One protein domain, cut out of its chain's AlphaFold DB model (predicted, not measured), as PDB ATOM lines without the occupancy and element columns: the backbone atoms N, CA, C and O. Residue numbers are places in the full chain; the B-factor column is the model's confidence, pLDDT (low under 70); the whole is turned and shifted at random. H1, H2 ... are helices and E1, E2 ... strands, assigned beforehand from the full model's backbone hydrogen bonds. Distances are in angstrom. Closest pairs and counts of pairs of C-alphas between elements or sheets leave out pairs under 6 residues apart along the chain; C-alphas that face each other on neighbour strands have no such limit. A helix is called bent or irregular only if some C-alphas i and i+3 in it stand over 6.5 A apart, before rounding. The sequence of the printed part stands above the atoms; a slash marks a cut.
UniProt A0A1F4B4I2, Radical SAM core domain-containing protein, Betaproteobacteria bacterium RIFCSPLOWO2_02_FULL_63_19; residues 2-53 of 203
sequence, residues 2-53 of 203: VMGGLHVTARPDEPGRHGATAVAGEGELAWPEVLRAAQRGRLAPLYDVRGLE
ATOM      1  N   VAL A   2     186.076 165.936 186.201       97.19
ATOM      2  CA  VAL A   2     185.949 164.607 185.576       97.19
ATOM      3  C   VAL A   2     186.625 163.593 186.493       97.19
ATOM      4  O   VAL A   2     187.740 163.842 186.941       97.19
ATOM      5  N   MET A   3     185.951 162.485 186.787       97.44
ATOM      6  CA  MET A   3     186.449 161.402 187.635       97.44
ATOM      7  C   MET A   3     186.478 160.090 186.848       97.44
ATOM      8  O   MET A   3     185.606 159.847 186.016       97.44
ATOM      9  N   GLY A   4     187.461 159.235 187.125       95.44
ATOM     10  CA  GLY A   4     187.607 157.926 186.488       95.44
ATOM     11  C   GLY A   4     188.341 156.931 187.384       95.44
ATOM     12  O   GLY A   4     188.555 157.187 188.569       95.44
ATOM     13  N   GLY A   5     188.732 155.796 186.807       92.12
ATOM     14  CA  GLY A   5     189.431 154.718 187.510       92.12
ATOM     15  C   GLY A   5     188.505 153.589 187.963       92.12
ATOM     16  O   GLY A   5     187.316 153.558 187.640       92.12
ATOM     17  N   LEU A   6     189.077 152.639 188.705       90.31
ATOM     18  CA  LEU A   6     188.424 151.392 189.118       90.31
ATOM     19  C   LEU A   6     187.106 151.610 189.863       90.31
ATOM     20  O   LEU A   6     186.080 151.044 189.489       90.31
ATOM     21  N   HIS A   7     187.129 152.475 190.878       92.31
ATOM     22  CA  HIS A   7     185.953 152.768 191.695       92.31
ATOM     23  C   HIS A   7     184.820 153.376 190.861       92.31
ATOM     24  O   HIS A   7     183.702 152.873 190.872       92.31
ATOM     25  N   VAL A   8     185.127 154.404 190.063       94.88
ATOM     26  CA  VAL A   8     184.144 155.066 189.185       94.88
ATOM     27  C   VAL A   8     183.606 154.111 188.121       94.88
ATOM     28  O   VAL A   8     182.431 154.165 187.783       94.88
ATOM     29  N   THR A   9     184.433 153.198 187.616       93.12
ATOM     30  CA  THR A   9     183.995 152.184 186.646       93.12
ATOM     31  C   THR A   9     182.991 151.204 187.259       93.12
ATOM     32  O   THR A   9     182.022 150.820 186.597       93.12
ATOM     33  N   ALA A  10     183.193 150.828 188.525       91.75
ATOM     34  CA  ALA A  10     182.269 149.976 189.267       91.75
ATOM     35  C   ALA A  10     180.986 150.719 189.671       91.75
ATOM     36  O   ALA A  10     179.900 150.143 189.616       91.75
ATOM     37  N   ARG A  11     181.104 151.995 190.061       94.31
ATOM     38  CA  ARG A  11     180.016 152.845 190.571       94.31
ATOM     39  C   ARG A  11     179.928 154.170 189.800       94.31
ATOM     40  O   ARG A  11     180.194 155.236 190.360       94.31
ATOM     41  N   PRO A  12     179.546 154.132 188.508       94.50
ATOM     42  CA  PRO A  12     179.528 155.325 187.657       94.50
ATOM     43  C   PRO A  12     178.463 156.349 188.064       94.50
ATOM     44  O   PRO A  12     178.520 157.499 187.636       94.50
ATOM     45  N   ASP A  13     177.501 155.948 188.897       94.81
ATOM     46  CA  ASP A  13     176.447 156.811 189.421       94.81
ATOM     47  C   ASP A  13     176.934 157.768 190.524       94.81
ATOM     48  O   ASP A  13     176.340 158.827 190.722       94.81
ATOM     49  N   GLU A  14     178.009 157.428 191.242       95.69
ATOM     50  CA  GLU A  14     178.455 158.187 192.418       95.69
ATOM     51  C   GLU A  14     179.016 159.581 192.091       95.69
ATOM     52  O   GLU A  14     178.585 160.538 192.741       95.69
ATOM     53  N   PRO A  15     179.885 159.775 191.073       95.25
ATOM     54  CA  PRO A  15     180.371 161.113 190.720       95.25
ATOM     55  C   PRO A  15     179.246 162.101 190.383       95.25
ATOM     56  O   PRO A  15     179.307 163.271 190.770       95.25
ATOM     57  N   GLY A  16     178.183 161.621 189.727       90.06
ATOM     58  CA  GLY A  16     177.032 162.442 189.347       90.06
ATOM     59  C   GLY A  16     176.298 163.048 190.546       90.06
ATOM     60  O   GLY A  16     175.823 164.180 190.461       90.06
ATOM     61  N   ARG A  17     176.287 162.362 191.699       93.62
ATOM     62  CA  ARG A  17     175.689 162.863 192.956       93.62
ATOM     63  C   ARG A  17     176.407 164.098 193.509       93.62
ATOM     64  O   ARG A  17     175.833 164.831 194.307       93.62
ATOM     65  N   HIS A  18     177.640 164.337 193.067       93.44
ATOM     66  CA  HIS A  18     178.475 165.469 193.467       93.44
ATOM     67  C   HIS A  18     178.707 166.468 192.320       93.44
ATOM     68  O   HIS A  18     179.607 167.302 192.399       93.44
ATOM     69  N   GLY A  19     177.922 166.383 191.237       92.50
ATOM     70  CA  GLY A  19     178.060 167.266 190.074       92.50
ATOM     71  C   GLY A  19     179.328 167.025 189.244       92.50
ATOM     72  O   GLY A  19     179.749 167.908 188.495       92.50
ATOM     73  N   ALA A  20     179.961 165.856 189.374       96.50
ATOM     74  CA  ALA A  20     181.108 165.467 188.563       96.50
ATOM     75  C   ALA A  20     180.696 164.586 187.371       96.50
ATOM     76  O   ALA A  20     179.748 163.809 187.441       96.50
ATOM     77  N   THR A  21     181.454 164.691 186.280       97.62
ATOM     78  CA  THR A  21     181.371 163.784 185.130       97.62
ATOM     79  C   THR A  21     182.114 162.489 185.447       97.62
ATOM     80  O   THR A  21     183.272 162.542 185.865       97.62
ATOM     81  N   ALA A  22     181.498 161.340 185.184       97.88
ATOM     82  CA  ALA A  22     182.133 160.029 185.296       97.88
ATOM     83  C   ALA A  22     182.715 159.549 183.954       97.88
ATOM     84  O   ALA A  22     182.109 159.738 182.897       97.88
ATOM     85  N   VAL A  23     183.865 158.877 184.006       97.50
ATOM     86  CA  VAL A  23     184.425 158.064 182.917       97.50
ATOM     87  C   VAL A  23     184.545 156.627 183.414       97.50
ATOM     88  O   VAL A  23     185.318 156.354 184.333       97.50
ATOM     89  N   ALA A  24     183.773 155.719 182.818       95.00
ATOM     90  CA  ALA A  24     183.756 154.304 183.177       95.00
ATOM     91  C   ALA A  24     184.448 153.462 182.096       95.00
ATOM     92  O   ALA A  24     184.082 153.536 180.924       95.00
ATOM     93  N   GLY A  25     185.419 152.639 182.500       92.44
ATOM     94  CA  GLY A  25     186.239 151.815 181.609       92.44
ATOM     95  C   GLY A  25     187.628 152.404 181.335       92.44
ATOM     96  O   GLY A  25     188.156 153.198 182.115       92.44
ATOM     97  N   GLU A  26     188.240 151.983 180.228       92.44
ATOM     98  CA  GLU A  26     189.609 152.365 179.860       92.44
ATOM     99  C   GLU A  26     189.655 153.822 179.368       92.44
ATOM    100  O   GLU A  26     189.111 154.170 178.315       92.44
ATOM    101  N   GLY A  27     190.291 154.693 180.159       93.56
ATOM    102  CA  GLY A  27     190.245 156.142 179.969       93.56
ATOM    103  C   GLY A  27     190.783 156.611 178.618       93.56
ATOM    104  O   GLY A  27     190.290 157.603 178.088       93.56
ATOM    105  N   GLU A  28     191.731 155.884 178.020       95.19
ATOM    106  CA  GLU A  28     192.322 156.220 176.721       95.19
ATOM    107  C   GLU A  28     191.282 156.304 175.589       95.19
ATOM    108  O   GLU A  28     191.454 157.092 174.658       95.19
ATOM    109  N   LEU A  29     190.184 155.545 175.685       95.25
ATOM    110  CA  LEU A  29     189.097 155.560 174.700       95.25
ATOM    111  C   LEU A  29     188.208 156.802 174.829       95.25
ATOM    112  O   LEU A  29     187.777 157.370 173.826       95.25
ATOM    113  N   ALA A  30     187.927 157.227 176.062       96.69
ATOM    114  CA  ALA A  30     187.001 158.325 176.342       96.69
ATOM    115  C   ALA A  30     187.688 159.698 176.341       96.69
ATOM    116  O   ALA A  30     187.079 160.704 175.965       96.69
ATOM    117  N   TRP A  31     188.958 159.758 176.755       96.56
ATOM    118  CA  TRP A  31     189.656 161.008 177.048       96.56
ATOM    119  C   TRP A  31     189.670 162.021 175.891       96.56
ATOM    120  O   TRP A  31     189.391 163.196 176.144       96.56
ATOM    121  N   PRO A  32     189.891 161.626 174.617       96.19
ATOM    122  CA  PRO A  32     189.836 162.575 173.507       96.19
ATOM    123  C   PRO A  32     188.480 163.281 173.369       96.19
ATOM    124  O   PRO A  32     188.446 164.477 173.078       96.19
ATOM    125  N   GLU A  33     187.362 162.576 173.582       97.31
ATOM    126  CA  GLU A  33     186.038 163.205 173.516       97.31
ATOM    127  C   GLU A  33     185.744 164.045 174.755       97.31
ATOM    128  O   GLU A  33     185.220 165.149 174.616       97.31
ATOM    129  N   VAL A  34     186.153 163.589 175.942       98.00
ATOM    130  CA  VAL A  34     186.040 164.372 177.182       98.00
ATOM    131  C   VAL A  34     186.700 165.742 177.018       98.00
ATOM    132  O   VAL A  34     186.085 166.759 177.343       98.00
ATOM    133  N   LEU A  35     187.918 165.795 176.466       97.75
ATOM    134  CA  LEU A  35     188.635 167.052 176.233       97.75
ATOM    135  C   LEU A  35     187.900 167.961 175.238       97.75
ATOM    136  O   LEU A  35     187.703 169.146 175.514       97.75
ATOM    137  N   ARG A  36     187.439 167.411 174.107       98.19
ATOM    138  CA  ARG A  36     186.673 168.169 173.102       98.19
ATOM    139  C   ARG A  36     185.357 168.708 173.664       98.19
ATOM    140  O   ARG A  36     184.978 169.844 173.387       98.19
ATOM    141  N   ALA A  37     184.654 167.910 174.460       97.81
ATOM    142  CA  ALA A  37     183.419 168.308 175.115       97.81
ATOM    143  C   ALA A  37     183.656 169.388 176.180       97.81
ATOM    144  O   ALA A  37     182.896 170.355 176.240       97.81
ATOM    145  N   ALA A  38     184.735 169.277 176.962       97.38
ATOM    146  CA  ALA A  38     185.131 170.286 177.941       97.38
ATOM    147  C   ALA A  38     185.418 171.642 177.281       97.38
ATOM    148  O   ALA A  38     184.903 172.659 177.738       97.38
ATOM    149  N   GLN A  39     186.156 171.655 176.165       97.81
ATOM    150  CA  GLN A  39     186.447 172.877 175.401       97.81
ATOM    151  C   GLN A  39     185.183 173.582 174.892       97.81
ATOM    152  O   GLN A  39     185.144 174.805 174.816       97.81
ATOM    153  N   ARG A  40     184.133 172.819 174.566       97.62
ATOM    154  CA  ARG A  40     182.831 173.359 174.140       97.62
ATOM    155  C   ARG A  40     181.900 173.711 175.306       97.62
ATOM    156  O   ARG A  40     180.783 174.150 175.050       97.62
ATOM    157  N   GLY A  41     182.302 173.462 176.555       96.56
ATOM    158  CA  GLY A  41     181.441 173.612 177.733       96.56
ATOM    159  C   GLY A  41     180.275 172.616 177.780       96.56
ATOM    160  O   GLY A  41     179.218 172.935 178.314       96.56
ATOM    161  N   ARG A  42     180.428 171.425 177.182       96.19
ATOM    162  CA  ARG A  42     179.358 170.423 176.993       96.19
ATOM    163  C   ARG A  42     179.744 169.042 177.522       96.19
ATOM    164  O   ARG A  42     179.585 168.045 176.822       96.19
ATOM    165  N   LEU A  43     180.294 168.971 178.732       97.19
ATOM    166  CA  LEU A  43     180.597 167.684 179.359       97.19
ATOM    167  C   LEU A  43     179.308 166.885 179.605       97.19
ATOM    168  O   LEU A  43     178.390 167.375 180.259       97.19
ATOM    169  N   ALA A  44     179.258 165.647 179.111       96.31
ATOM    170  CA  ALA A  44     178.227 164.692 179.500       96.31
ATOM    171  C   ALA A  44     178.400 164.283 180.980       96.31
ATOM    172  O   ALA A  44     179.526 164.305 181.491       96.31
ATOM    173  N   PRO A  45     177.324 163.876 181.678       96.50
ATOM    174  CA  PRO A  45     177.428 163.365 183.046       96.50
ATOM    175  C   PRO A  45     178.184 162.029 183.124       96.50
ATOM    176  O   PRO A  45     178.820 161.747 184.136       96.50
ATOM    177  N   LEU A  46     178.156 161.224 182.058       97.50
ATOM    178  CA  LEU A  46     178.812 159.922 181.985       97.50
ATOM    179  C   LEU A  46     179.370 159.672 180.580       97.50
ATOM    180  O   LEU A  46     178.663 159.832 179.587       97.50
ATOM    181  N   TYR A  47     180.620 159.220 180.527       97.56
ATOM    182  CA  TYR A  47     181.250 158.599 179.366       97.56
ATOM    183  C   TYR A  47     181.505 157.133 179.705       97.56
ATOM    184  O   TYR A  47     182.438 156.811 180.444       97.56
ATOM    185  N   ASP A  48     180.648 156.249 179.205       95.62
ATOM    186  CA  ASP A  48     180.741 154.816 179.459       95.62
ATOM    187  C   ASP A  48     181.353 154.108 178.251       95.62
ATOM    188  O   ASP A  48     180.737 154.008 177.192       95.62
ATOM    189  N   VAL A  49     182.591 153.654 178.414       94.69
ATOM    190  CA  VAL A  49     183.335 152.886 177.410       94.69
ATOM    191  C   VAL A  49     183.603 151.462 177.893       94.69
ATOM    192  O   VAL A  49     184.471 150.768 177.361       94.69
ATOM    193  N   ARG A  50     182.868 150.993 178.911       91.38
ATOM    194  CA  ARG A  50     182.941 149.597 179.350       91.38
ATOM    195  C   ARG A  50     182.540 148.672 178.198       91.38
ATOM    196  O   ARG A  50     181.646 148.973 177.415       91.38
ATOM    197  N   GLY A  51     183.227 147.537 178.089       87.75
ATOM    198  CA  GLY A  51     183.037 146.581 176.992       87.75
ATOM    199  C   GLY A  51     183.745 146.954 175.684       87.75
ATOM    200  O   GLY A  51     183.816 146.116 174.787       87.75
ATOM    201  N   LEU A  52     184.311 148.162 175.578       91.00
ATOM    202  CA  LEU A  52     185.219 148.527 174.493       91.00
ATOM    203  C   LEU A  52     186.667 148.186 174.864       91.00
ATOM    204  O   LEU A  52     187.032 148.130 176.038       91.00
ATOM    205  N   GLU A  53     187.507 147.970 173.852       87.81
ATOM    206  CA  GLU A  53     188.894 147.544 174.040       87.81
ATOM    207  C   GLU A  53     189.874 148.583 173.497       87.81
ATOM    208  O   GLU A  53     189.839 148.930 172.317       87.81
TER     209      GLU A  53
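Overview. This is residues 2 to 53 of the 203 residues of the protein "Radical SAM core domain-containing protein" of Betaproteobacteria bacterium RIFCSPLOWO2_02_FULL_63_19 (UniProt A0A1F4B4I2). A small two-strand sheet, E1 beside E2, makes the middle of a flat body, with the long helix H3 over one face and the short helices H1 and H2 at E1 on the other side. Before H1, residues 2 to 3 pair in parallel with residues 21 to 22 of E1. The printed part has 52 residues, with three named helices and two named strands in the order H1, H2, E1, H3, E2; the sheet, order E1 E2, is parallel and the class is mixed, helices and strands. It is compact, with a radius of gyration of the C-alphas of 10.2 A, and spans 28 by 27 by 12 A.

Arrangement. Look first at E1, residues 21 to 24, and E2, residues 46 to 48: they are parallel neighbours at 11 degrees, with N 47 and O 22 at 2.8 A, within hydrogen-bond range. H3, residues 27 to 39, joins them in a strand-helix-strand unit, two parallel strands with a helix between, whose crossover is left-handed. The closest C-alphas of H3 and E2 are those of Ala 30 and Tyr 47, 6.5 A. For H1, residues 6 to 10, and E1 they are those of Thr 9 and Ala 24, 4.1 A; for H2, residues 13 to 16, and E1, those of Pro 15 and Ala 22, 5.8 A. H1 and H2 are close but not clearly touching, 7.2 A between C-alphas 8 and 14, their closest; H3 is apart from both. Every O i to N i+4 pair is within hydrogen-bond range in H1, 7 of 9 are in H3, and H2 is too short for one.

Along the chain. Find C-alpha 6 at (188.424, 151.392, 189.118), where H1 begins. E1 runs 10.0 A from C-alpha 21 to C-alpha 24. H3 starts at (190.245, 156.142, 179.969) and runs 17.8 A; it is irregular, with C-alphas 29 and 32 at 7.2 A. E2 ends at C-alpha 48, (180.741, 154.816, 179.459).

Size, cuts and confidence. The C-alphas farthest apart, those of His 18 and Glu 53, are 28.4 A apart. The printed part has no cut and no long link between named elements; no printed residue is under 70 in pLDDT.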